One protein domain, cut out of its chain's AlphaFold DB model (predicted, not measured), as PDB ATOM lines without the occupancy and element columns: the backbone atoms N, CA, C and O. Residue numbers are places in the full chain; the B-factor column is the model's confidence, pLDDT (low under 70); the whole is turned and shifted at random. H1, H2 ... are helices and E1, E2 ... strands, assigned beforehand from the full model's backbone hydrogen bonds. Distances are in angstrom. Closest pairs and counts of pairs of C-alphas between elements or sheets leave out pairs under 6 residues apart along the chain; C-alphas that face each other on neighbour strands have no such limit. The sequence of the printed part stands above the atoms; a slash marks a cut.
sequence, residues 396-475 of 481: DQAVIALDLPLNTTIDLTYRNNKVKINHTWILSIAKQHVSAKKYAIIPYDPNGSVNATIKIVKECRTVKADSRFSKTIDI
ATOM      1  N   ASP A 396      35.954  -0.807  56.659       90.00
ATOM      2  CA  ASP A 396      36.703  -1.257  55.475       90.00
ATOM      3  C   ASP A 396      35.791  -1.839  54.385       90.00
ATOM      4  O   ASP A 396      35.965  -1.541  53.200       90.00
ATOM      5  N   GLN A 397      34.785  -2.626  54.770       90.44
ATOM      6  CA  GLN A 397      33.850  -3.239  53.831       90.44
ATOM      7  C   GLN A 397      32.443  -3.347  54.420       90.44
ATOM      8  O   GLN A 397      32.263  -3.863  55.519       90.44
ATOM      9  N   ALA A 398      31.444  -2.918  53.646       91.25
ATOM     10  CA  ALA A 398      30.038  -3.216  53.887       91.25
ATOM     11  C   ALA A 398      29.571  -4.332  52.944       91.25
ATOM     12  O   ALA A 398      29.743  -4.240  51.725       91.25
ATOM     13  N   VAL A 399      28.950  -5.374  53.491       92.00
ATOM     14  CA  VAL A 399      28.303  -6.427  52.693       92.00
ATOM     15  C   VAL A 399      26.788  -6.218  52.741       92.00
ATOM     16  O   VAL A 399      26.209  -6.043  53.813       92.00
ATOM     17  N   ILE A 400      26.158  -6.193  51.571       93.12
ATOM     18  CA  ILE A 400      24.736  -5.930  51.360       93.12
ATOM     19  C   ILE A 400      24.074  -7.241  50.934       93.12
ATOM     20  O   ILE A 400      24.322  -7.721  49.827       93.12
ATOM     21  N   ALA A 401      23.220  -7.806  51.782       91.88
ATOM     22  CA  ALA A 401      22.397  -8.956  51.429       91.88
ATOM     23  C   ALA A 401      21.086  -8.496  50.777       91.88
ATOM     24  O   ALA A 401      20.336  -7.712  51.365       91.88
ATOM     25  N   LEU A 402      20.804  -8.985  49.570       89.38
ATOM     26  CA  LEU A 402      19.568  -8.694  48.843       89.38
ATOM     27  C   LEU A 402      18.536  -9.799  49.059       89.38
ATOM     28  O   LEU A 402      18.661 -10.888  48.503       89.38
ATOM     29  N   ASP A 403      17.487  -9.486  49.815       88.69
ATOM     30  CA  ASP A 403      16.305 -10.330  50.035       88.69
ATOM     31  C   ASP A 403      15.195  -9.970  49.032       88.69
ATOM     32  O   ASP A 403      14.056  -9.625  49.365       88.69
ATOM     33  N   LEU A 404      15.588  -9.921  47.759       83.62
ATOM     34  CA  LEU A 404      14.710  -9.731  46.613       83.62
ATOM     35  C   LEU A 404      15.433 -10.154  45.328       83.62
ATOM     36  O   LEU A 404      16.651  -9.997  45.217       83.62
ATOM     37  N   PRO A 405      14.706 -10.637  44.311       73.25
ATOM     38  CA  PRO A 405      15.326 -10.956  43.036       73.25
ATOM     39  C   PRO A 405      15.758  -9.668  42.315       73.25
ATOM     40  O   PRO A 405      15.035  -8.667  42.326       73.25
ATOM     41  N   LEU A 406      16.914  -9.695  41.638       65.12
ATOM     42  CA  LEU A 406      17.486  -8.559  40.886       65.12
ATOM     43  C   LEU A 406      16.634  -8.100  39.681       65.12
ATOM     44  O   LEU A 406      16.936  -7.093  39.049       65.12
ATOM     45  N   ASN A 407      15.549  -8.809  39.359       65.31
ATOM     46  CA  ASN A 407      14.540  -8.375  38.388       65.31
ATOM     47  C   ASN A 407      13.383  -7.579  39.028       65.31
ATOM     48  O   ASN A 407      12.443  -7.201  38.326       65.31
ATOM     49  N   THR A 408      13.432  -7.323  40.342       64.88
ATOM     50  CA  THR A 408      12.446  -6.487  41.033       64.88
ATOM     51  C   THR A 408      12.493  -5.066  40.471       64.88
ATOM     52  O   THR A 408      13.552  -4.519  40.158       64.88
ATOM     53  N   THR A 409      11.319  -4.467  40.326       64.06
ATOM     54  CA  THR A 409      11.147  -3.116  39.790       64.06
ATOM     55  C   THR A 409      10.664  -2.190  40.893       64.06
ATOM     56  O   THR A 409       9.971  -2.635  41.808       64.06
ATOM     57  N   ILE A 410      11.061  -0.922  40.822       65.38
ATOM     58  CA  ILE A 410      10.573   0.120  41.727       65.38
ATOM     59  C   ILE A 410       9.507   0.934  41.002       65.38
ATOM     60  O   ILE A 410       9.716   1.359  39.860       65.38
ATOM     61  N   ASP A 411       8.414   1.226  41.701       61.88
ATOM     62  CA  ASP A 411       7.411   2.199  41.269       61.88
ATOM     63  C   ASP A 411       7.907   3.621  41.568       61.88
ATOM     64  O   ASP A 411       7.385   4.339  42.426       61.88
ATOM     65  N   LEU A 412       8.970   4.030  40.868       56.38
ATOM     66  CA  LEU A 412       9.551   5.362  41.047       56.38
ATOM     67  C   LEU A 412       8.595   6.460  40.578       56.38
ATOM     68  O   LEU A 412       8.609   7.546  41.146       56.38
ATOM     69  N   THR A 413       7.758   6.186  39.573       50.44
ATOM     70  CA  THR A 413       6.903   7.194  38.927       50.44
ATOM     71  C   THR A 413       5.491   6.665  38.665       50.44
ATOM     72  O   THR A 413       5.292   5.461  38.529       50.44
ATOM     73  N   TYR A 414       4.529   7.582  38.513       42.84
ATOM     74  CA  TYR A 414       3.142   7.294  38.107       42.84
ATOM     75  C   TYR A 414       3.017   6.728  36.678       42.84
ATOM     76  O   TYR A 414       1.978   6.207  36.292       42.84
ATOM     77  N   ARG A 415       4.085   6.790  35.872       46.56
ATOM     78  CA  ARG A 415       4.042   6.519  34.426       46.56
ATOM     79  C   ARG A 415       4.282   5.059  34.031       46.56
ATOM     80  O   ARG A 415       4.755   4.814  32.930       46.56
ATOM     81  N   ASN A 416       4.040   4.082  34.910       44.50
ATOM     82  CA  ASN A 416       4.390   2.669  34.667       44.50
ATOM     83  C   ASN A 416       5.868   2.434  34.271       44.50
ATOM     84  O   ASN A 416       6.228   1.345  33.819       44.50
ATOM     85  N   ASN A 417       6.752   3.418  34.488       47.06
ATOM     86  CA  ASN A 417       8.190   3.261  34.320       47.06
ATOM     87  C   ASN A 417       8.724   2.505  35.531       47.06
ATOM     88  O   ASN A 417       9.239   3.082  36.491       47.06
ATOM     89  N   LYS A 418       8.559   1.187  35.466       54.84
ATOM     90  CA  LYS A 418       9.228   0.221  36.320       54.84
ATOM     91  C   LYS A 418      10.724   0.319  36.064       54.84
ATOM     92  O   LYS A 418      11.254  -0.276  35.127       54.84
ATOM     93  N   VAL A 419      11.417   1.096  36.888       63.03
ATOM     94  CA  VAL A 419      12.878   1.143  36.834       63.03
ATOM     95  C   VAL A 419      13.388  -0.127  37.497       63.03
ATOM     96  O   VAL A 419      13.037  -0.430  38.641       63.03
ATOM     97  N   LYS A 420      14.175  -0.912  36.753       68.81
ATOM     98  CA  LYS A 420      14.837  -2.094  37.308       68.81
ATOM     99  C   LYS A 420      15.771  -1.648  38.424       68.81
ATOM    100  O   LYS A 420      16.575  -0.734  38.229       68.81
ATOM    101  N   ILE A 421      15.683  -2.318  39.567       72.81
ATOM    102  CA  ILE A 421      16.662  -2.148  40.635       72.81
ATOM    103  C   ILE A 421      18.004  -2.626  40.095       72.81
ATOM    104  O   ILE A 421      18.176  -3.803  39.795       72.81
ATOM    105  N   ASN A 422      18.943  -1.701  39.940       80.69
ATOM    106  CA  ASN A 422      20.306  -2.015  39.540       80.69
ATOM    107  C   ASN A 422      21.261  -1.845  40.727       80.69
ATOM    108  O   ASN A 422      20.902  -1.308  41.779       80.69
ATOM    109  N   HIS A 423      22.502  -2.294  40.546       85.00
ATOM    110  CA  HIS A 423      23.536  -2.176  41.571       85.00
ATOM    111  C   HIS A 423      23.757  -0.714  41.984       85.00
ATOM    112  O   HIS A 423      23.921  -0.439  43.167       85.00
ATOM    113  N   THR A 424      23.688   0.237  41.047       85.62
ATOM    114  CA  THR A 424      23.837   1.672  41.336       85.62
ATOM    115  C   THR A 424      22.788   2.171  42.327       85.62
ATOM    116  O   THR A 424      23.135   2.874  43.274       85.62
ATOM    117  N   TRP A 425      21.524   1.776  42.157       85.00
ATOM    118  CA  TRP A 425      20.446   2.137  43.074       85.00
ATOM    119  C   TRP A 425      20.664   1.532  44.462       85.00
ATOM    120  O   TRP A 425      20.665   2.263  45.451       85.00
ATOM    121  N   ILE A 426      20.934   0.224  44.526       88.06
ATOM    122  CA  ILE A 426      21.228  -0.495  45.775       88.06
ATOM    123  C   ILE A 426      22.369   0.167  46.548       88.06
ATOM    124  O   ILE A 426      22.257   0.421  47.746       88.06
ATOM    125  N   LEU A 427      23.455   0.503  45.853       89.19
ATOM    126  CA  LEU A 427      24.587   1.196  46.451       89.19
ATOM    127  C   LEU A 427      24.206   2.602  46.917       89.19
ATOM    128  O   LEU A 427      24.652   3.023  47.980       89.19
ATOM    129  N   SER A 428      23.385   3.325  46.150       87.50
ATOM    130  CA  SER A 428      22.967   4.683  46.510       87.50
ATOM    131  C   SER A 428      22.166   4.721  47.812       87.50
ATOM    132  O   SER A 428      22.416   5.596  48.636       87.50
ATOM    133  N   ILE A 429      21.272   3.751  48.035       87.50
ATOM    134  CA  ILE A 429      20.494   3.672  49.276       87.50
ATOM    135  C   ILE A 429      21.334   3.114  50.428       87.50
ATOM    136  O   ILE A 429      21.264   3.639  51.529       87.50
ATOM    137  N   ALA A 430      22.210   2.132  50.190       88.38
ATOM    138  CA  ALA A 430      23.100   1.604  51.227       88.38
ATOM    139  C   ALA A 430      24.060   2.675  51.781       88.38
ATOM    140  O   ALA A 430      24.273   2.754  52.992       88.38
ATOM    141  N   LYS A 431      24.591   3.540  50.908       89.62
ATOM    142  CA  LYS A 431      25.490   4.649  51.275       89.62
ATOM    143  C   LYS A 431      24.842   5.709  52.165       89.62
ATOM    144  O   LYS A 431      25.558   6.401  52.875       89.62
ATOM    145  N   GLN A 432      23.515   5.829  52.152       86.62
ATOM    146  CA  GLN A 432      22.794   6.727  53.067       86.62
ATOM    147  C   GLN A 432      22.811   6.212  54.510       86.62
ATOM    148  O   GLN A 432      22.548   6.970  55.438       86.62
ATOM    149  N   HIS A 433      23.113   4.923  54.698       87.62
ATOM    150  CA  HIS A 433      23.024   4.242  55.985       87.62
ATOM    151  C   HIS A 433      24.366   3.789  56.537       87.62
ATOM    152  O   HIS A 433      24.492   3.707  57.750       87.62
ATOM    153  N   VAL A 434      25.344   3.446  55.700       88.31
ATOM    154  CA  VAL A 434      26.658   2.978  56.165       88.31
ATOM    155  C   VAL A 434      27.751   3.565  55.286       88.31
ATOM    156  O   VAL A 434      27.703   3.425  54.061       88.31
ATOM    157  N   SER A 435      28.767   4.152  55.917       88.81
ATOM    158  CA  SER A 435      29.981   4.638  55.254       88.81
ATOM    159  C   SER A 435      31.051   3.543  55.222       88.81
ATOM    160  O   SER A 435      31.547   3.137  56.269       88.81
ATOM    161  N   ALA A 436      31.425   3.064  54.032       89.44
ATOM    162  CA  ALA A 436      32.439   2.021  53.861       89.44
ATOM    163  C   ALA A 436      33.389   2.309  52.692       89.44
ATOM    164  O   ALA A 436      32.982   2.901  51.688       89.44
ATOM    165  N   LYS A 437      34.646   1.844  52.778       89.88
ATOM    166  CA  LYS A 437      35.610   1.955  51.662       89.88
ATOM    167  C   LYS A 437      35.202   1.082  50.470       89.88
ATOM    168  O   LYS A 437      35.415   1.468  49.321       89.88
ATOM    169  N   LYS A 438      34.618  -0.093  50.733       90.75
ATOM    170  CA  LYS A 438      34.135  -1.044  49.720       90.75
ATOM    171  C   LYS A 438      32.720  -1.521  50.042       90.75
ATOM    172  O   LYS A 438      32.372  -1.699  51.204       90.75
ATOM    173  N   TYR A 439      31.934  -1.783  48.998       92.94
ATOM    174  CA  TYR A 439      30.598  -2.369  49.103       92.94
ATOM    175  C   TYR A 439      30.539  -3.647  48.266       92.94
ATOM    176  O   TYR A 439      30.914  -3.626  47.094       92.94
ATOM    177  N   ALA A 440      30.057  -4.739  48.852       91.69
ATOM    178  CA  ALA A 440      29.791  -5.991  48.148       91.69
ATOM    179  C   ALA A 440      28.300  -6.324  48.232       91.69
ATOM    180  O   ALA A 440      27.682  -6.099  49.268       91.69
ATOM    181  N   ILE A 441      27.728  -6.853  47.152       90.44
ATOM    182  CA  ILE A 441      26.316  -7.242  47.081       90.44
ATOM    183  C   ILE A 441      26.257  -8.761  46.943       90.44
ATOM    184  O   ILE A 441      26.875  -9.310  46.032       90.44
ATOM    185  N   ILE A 442      25.513  -9.420  47.829       89.19
ATOM    186  CA  ILE A 442      25.300 -10.871  47.826       89.19
ATOM    187  C   ILE A 442      23.796 -11.189  47.855       89.19
ATOM    188  O   ILE A 442      23.018 -10.394  48.395       89.19
ATOM    189  N   PRO A 443      23.350 -12.325  47.293       87.38
ATOM    190  CA  PRO A 443      21.995 -12.808  47.534       87.38
ATOM    191  C   PRO A 443      21.814 -13.137  49.022       87.38
ATOM    192  O   PRO A 443      22.741 -13.609  49.681       87.38
ATOM    193  N   TYR A 444      20.627 -12.865  49.557       86.56
ATOM    194  CA  TYR A 444      20.288 -13.241  50.926       86.56
ATOM    195  C   TYR A 444      19.973 -14.742  51.022       86.56
ATOM    196  O   TYR A 444      19.143 -15.253  50.271       86.56
ATOM    197  N   ASP A 445      20.615 -15.424  51.973       83.50
ATOM    198  CA  ASP A 445      20.330 -16.810  52.345       83.50
ATOM    199  C   ASP A 445      19.707 -16.837  53.754       83.50
ATOM    200  O   ASP A 445      20.372 -16.444  54.720       83.50
ATOM    201  N   PRO A 446      18.443 -17.274  53.912       79.25
ATOM    202  CA  PRO A 446      17.798 -17.332  55.219       79.25
ATOM    203  C   PRO A 446      18.447 -18.334  56.184       79.25
ATOM    204  O   PRO A 446      18.367 -18.104  57.394       79.25
ATOM    205  N   ASN A 447      19.098 -19.384  55.670       78.62
ATOM    206  CA  ASN A 447      19.637 -20.501  56.452       78.62
ATOM    207  C   ASN A 447      21.162 -20.429  56.665       78.62
ATOM    208  O   ASN A 447      21.711 -21.236  57.414       78.62
ATOM    209  N   GLY A 448      21.852 -19.485  56.021       68.44
ATOM    210  CA  GLY A 448      23.308 -19.338  56.087       68.44
ATOM    211  C   GLY A 448      23.805 -18.452  57.238       68.44
ATOM    212  O   GLY A 448      23.068 -17.628  57.786       68.44
ATOM    213  N   SER A 449      25.095 -18.569  57.589       60.09
ATOM    214  CA  SER A 449      25.761 -17.572  58.440       60.09
ATOM    215  C   SER A 449      25.994 -16.305  57.620       60.09
ATOM    216  O   SER A 449      26.783 -16.311  56.671       60.09
ATOM    217  N   VAL A 450      25.319 -15.214  57.961       62.75
ATOM    218  CA  VAL A 450      25.415 -13.984  57.177       62.75
ATOM    219  C   VAL A 450      26.352 -12.998  57.872       62.75
ATOM    220  O   VAL A 450      25.967 -12.338  58.829       62.75
ATOM    221  N   ASN A 451      27.583 -12.870  57.368       66.69
ATOM    222  CA  ASN A 451      28.481 -11.765  57.724       66.69
ATOM    223  C   ASN A 451      28.163 -10.549  56.838       66.69
ATOM    224  O   ASN A 451      28.964 -10.163  55.982       66.69
ATOM    225  N   ALA A 452      26.943 -10.011  56.957       70.50
ATOM    226  CA  ALA A 452      26.507  -8.864  56.170       70.50
ATOM    227  C   ALA A 452      26.043  -7.691  57.023       70.50
ATOM    228  O   ALA A 452      25.337  -7.827  58.017       70.50
ATOM    229  N   THR A 453      26.451  -6.504  56.592       79.62
ATOM    230  CA  THR A 453      26.224  -5.247  57.293       79.62
ATOM    231  C   THR A 453      24.787  -4.774  57.104       79.62
ATOM    232  O   THR A 453      24.155  -4.341  58.066       79.62
ATOM    233  N   ILE A 454      24.257  -4.870  55.881       89.88
ATOM    234  CA  ILE A 454      22.931  -4.357  55.519       89.88
ATOM    235  C   ILE A 454      22.106  -5.464  54.867       89.88
ATOM    236  O   ILE A 454      22.596  -6.142  53.966       89.88
ATOM    237  N   LYS A 455      20.838  -5.595  55.262       91.25
ATOM    238  CA  LYS A 455      19.829  -6.366  54.523       91.25
ATOM    239  C   LYS A 455      18.911  -5.420  53.763       91.25
ATOM    240  O   LYS A 455      18.371  -4.492  54.362       91.25
ATOM    241  N   ILE A 456      18.708  -5.663  52.471       89.94
ATOM    242  CA  ILE A 456      17.738  -4.922  51.658       89.94
ATOM    243  C   ILE A 456      16.552  -5.819  51.342       89.94
ATOM    244  O   ILE A 456      16.732  -6.926  50.843       89.94
ATOM    245  N   VAL A 457      15.351  -5.322  51.619       87.69
ATOM    246  CA  VAL A 457      14.073  -6.032  51.453       87.69
ATOM    247  C   VAL A 457      13.126  -5.239  50.551       87.69
ATOM    248  O   VAL A 457      13.313  -4.043  50.332       87.69
ATOM    249  N   LYS A 458      12.056  -5.866  50.052       82.38
ATOM    250  CA  LYS A 458      10.945  -5.119  49.428       82.38
ATOM    251  C   LYS A 458      10.264  -4.192  50.445       82.38
ATOM    252  O   LYS A 458      10.212  -4.493  51.634       82.38
ATOM    253  N   GLU A 459       9.701  -3.081  49.968       77.06
ATOM    254  CA  GLU A 459       8.876  -2.206  50.809       77.06
ATOM    255  C   GLU A 459       7.612  -2.946  51.245       77.06
ATOM    256  O   GLU A 459       6.788  -3.342  50.418       77.06
ATOM    257  N   CYS A 460       7.471  -3.136  52.553       72.69
ATOM    258  CA  CYS A 460       6.253  -3.636  53.165       72.69
ATOM    259  C   CYS A 460       6.279  -3.344  54.664       72.69
ATOM    260  O   CYS A 460       7.232  -3.728  55.349       72.69
ATOM    261  N   ARG A 461       5.217  -2.715  55.180       68.12
ATOM    262  CA  ARG A 461       5.088  -2.340  56.598       68.12
ATOM    263  C   ARG A 461       5.169  -3.534  57.558       68.12
ATOM    264  O   ARG A 461       5.602  -3.357  58.688       68.12
ATOM    265  N   THR A 462       4.826  -4.742  57.105       73.50
ATOM    266  CA  THR A 462       4.877  -5.969  57.922       73.50
ATOM    267  C   THR A 462       6.262  -6.608  58.012       73.50
ATOM    268  O   THR A 462       6.473  -7.477  58.858       73.50
ATOM    269  N   VAL A 463       7.211  -6.211  57.155       81.81
ATOM    270  CA  VAL A 463       8.589  -6.713  57.236       81.81
ATOM    271  C   VAL A 463       9.243  -6.131  58.483       81.81
ATOM    272  O   VAL A 463       9.171  -4.919  58.683       81.81
ATOM    273  N   LYS A 464       9.866  -6.998  59.286       84.31
ATOM    274  CA  LYS A 464      10.557  -6.665  60.538       84.31
ATOM    275  C   LYS A 464      12.062  -6.537  60.321       84.31
ATOM    276  O   LYS A 464      12.603  -7.138  59.389       84.31
ATOM    277  N   ALA A 465      12.726  -5.784  61.194       84.75
ATOM    278  CA  ALA A 465      14.182  -5.741  61.239       84.75
ATOM    279  C   ALA A 465      14.763  -7.139  61.523       84.75
ATOM    280  O   ALA A 465      14.242  -7.887  62.351       84.75
ATOM    281  N   ASP A 466      15.843  -7.488  60.828       84.81
ATOM    282  CA  ASP A 466      16.571  -8.740  61.026       84.81
ATOM    283  C   ASP A 466      17.806  -8.465  61.889       84.81
ATOM    284  O   ASP A 466      18.738  -7.785  61.454       84.81
ATOM    285  N   SER A 467      17.806  -8.972  63.125       85.50
ATOM    286  CA  SER A 467      18.840  -8.683  64.131       85.50
ATOM    287  C   SER A 467      20.228  -9.216  63.773       85.50
ATOM    288  O   SER A 467      21.201  -8.863  64.434       85.50
ATOM    289  N   ARG A 468      20.342 -10.061  62.739       85.06
ATOM    290  CA  ARG A 468      21.633 -10.530  62.211       85.06
ATOM    291  C   ARG A 468      22.378  -9.451  61.420       85.06
ATOM    292  O   ARG A 468      23.552  -9.628  61.120       85.06
ATOM    293  N   PHE A 469      21.710  -8.349  61.081       86.94
ATOM    294  CA  PHE A 469      22.255  -7.252  60.289       86.94
ATOM    295  C   PHE A 469      22.296  -5.976  61.123       86.94
ATOM    296  O   PHE A 469      21.413  -5.730  61.941       86.94
ATOM    297  N   SER A 470      23.277  -5.108  60.865       84.88
ATOM    298  CA  SER A 470      23.339  -3.805  61.545       84.88
ATOM    299  C   SER A 470      22.154  -2.908  61.177       84.88
ATOM    300  O   SER A 470      21.651  -2.156  62.009       84.88
ATOM    301  N   LYS A 471      21.699  -2.990  59.919       89.62
ATOM    302  CA  LYS A 471      20.556  -2.242  59.392       89.62
ATOM    303  C   LYS A 471      19.773  -3.127  58.423       89.62
ATOM    304  O   LYS A 471      20.350  -3.792  57.563       89.62
ATOM    305  N   THR A 472      18.449  -3.100  58.534       91.31
ATOM    306  CA  THR A 472      17.539  -3.616  57.502       91.31
ATOM    307  C   THR A 472      16.879  -2.413  56.838       91.31
ATOM    308  O   THR A 472      16.331  -1.561  57.538       91.31
ATOM    309  N   ILE A 473      16.952  -2.307  55.513       90.75
ATOM    310  CA  ILE A 473      16.377  -1.189  54.748       90.75
ATOM    311  C   ILE A 473      15.502  -1.709  53.610       90.75
ATOM    312  O   ILE A 473      15.743  -2.790  53.080       90.75
ATOM    313  N   ASP A 474      14.474  -0.963  53.223       88.06
ATOM    314  CA  ASP A 474      13.679  -1.317  52.049       88.06
ATOM    315  C   ASP A 474      14.306  -0.822  50.732       88.06
ATOM    316  O   ASP A 474      15.291  -0.081  50.717       88.06
ATOM    317  N   ILE A 475      13.716  -1.221  49.603       83.44
ATOM    318  CA  ILE A 475      14.136  -0.815  48.251       83.44
ATOM    319  C   ILE A 475      14.079   0.699  47.982       83.44
ATOM    320  O   ILE A 475      14.604   1.131  46.957       83.44
TER     321      ILE A 475
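What this domain is: This is residues 396 to 475 of the 481 residues of the protein "Capsular polysaccharide export protein" of Pseudomonas plecoglossicida (UniProt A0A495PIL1). A twisted sheet of four parallel strands has one helix, H1, packed over one face, while a small hairpin, E2 and E3, lies away from this sheet at one end of the long axis. The printed part has 80 residues, with one named helix and six named strands in the order E1 E2 E3 H1 E4 E5 E6. The sheet's order is E4 E1 E5 E6; the class is mixed, helices and strands, with under half of the residues in named elements. The whole is compact, with a radius of gyration of the C-alphas of 12.7 A and spans of 39 by 29 by 18 A.

How they stand to each other: E1, residues 396 to 403, is an inner strand, parallel to the edge strand E4, residues 436 to 443, at 26 degrees; N 400 and O 440 are 2.8 A apart, within hydrogen-bond range. E5, residues 454 to 457, is parallel to E1 at 20 degrees, with N 401 and O 454 at 2.8 A. E6, residues 471 to 474, is the other edge strand, parallel to E5 at 26 degrees, with N 473 and O 455 at 2.8 A. The sheet is only just strongly twisted, its C-alphas lying up to 4.3 A off its best plane. H1, residues 423 to 431, is on this sheet; its closest C-alphas to E4 are those of Leu 427 and Tyr 439, 7.5 A apart. Every O i to N i+4 pair in H1 is within hydrogen-bond range. E2, residues 409 to 411, and E3, residues 418 to 420, form an antiparallel hairpin at 141 degrees, with N 410 and O 419 at 3.0 A. E3 is apart from E1, E4, E5 and E6.

Where its parts are: E1 begins at C-alpha 396 (36.703, -1.257, 55.475) and is 23.0 A long; E4 is 19.2 A and H1 12.0 A. E6 ends at C-alpha 474 (13.679, -1.317, 52.049).

The domain as a whole: The C-alphas of Arg 415 and Ser 449, 40.4 A apart, are the two farthest apart. The printed part has no cut. The link from E5 to E6, 13 residues, is long. The pLDDT is under 70 at residues 406 to 420, 448 to 451 and 461.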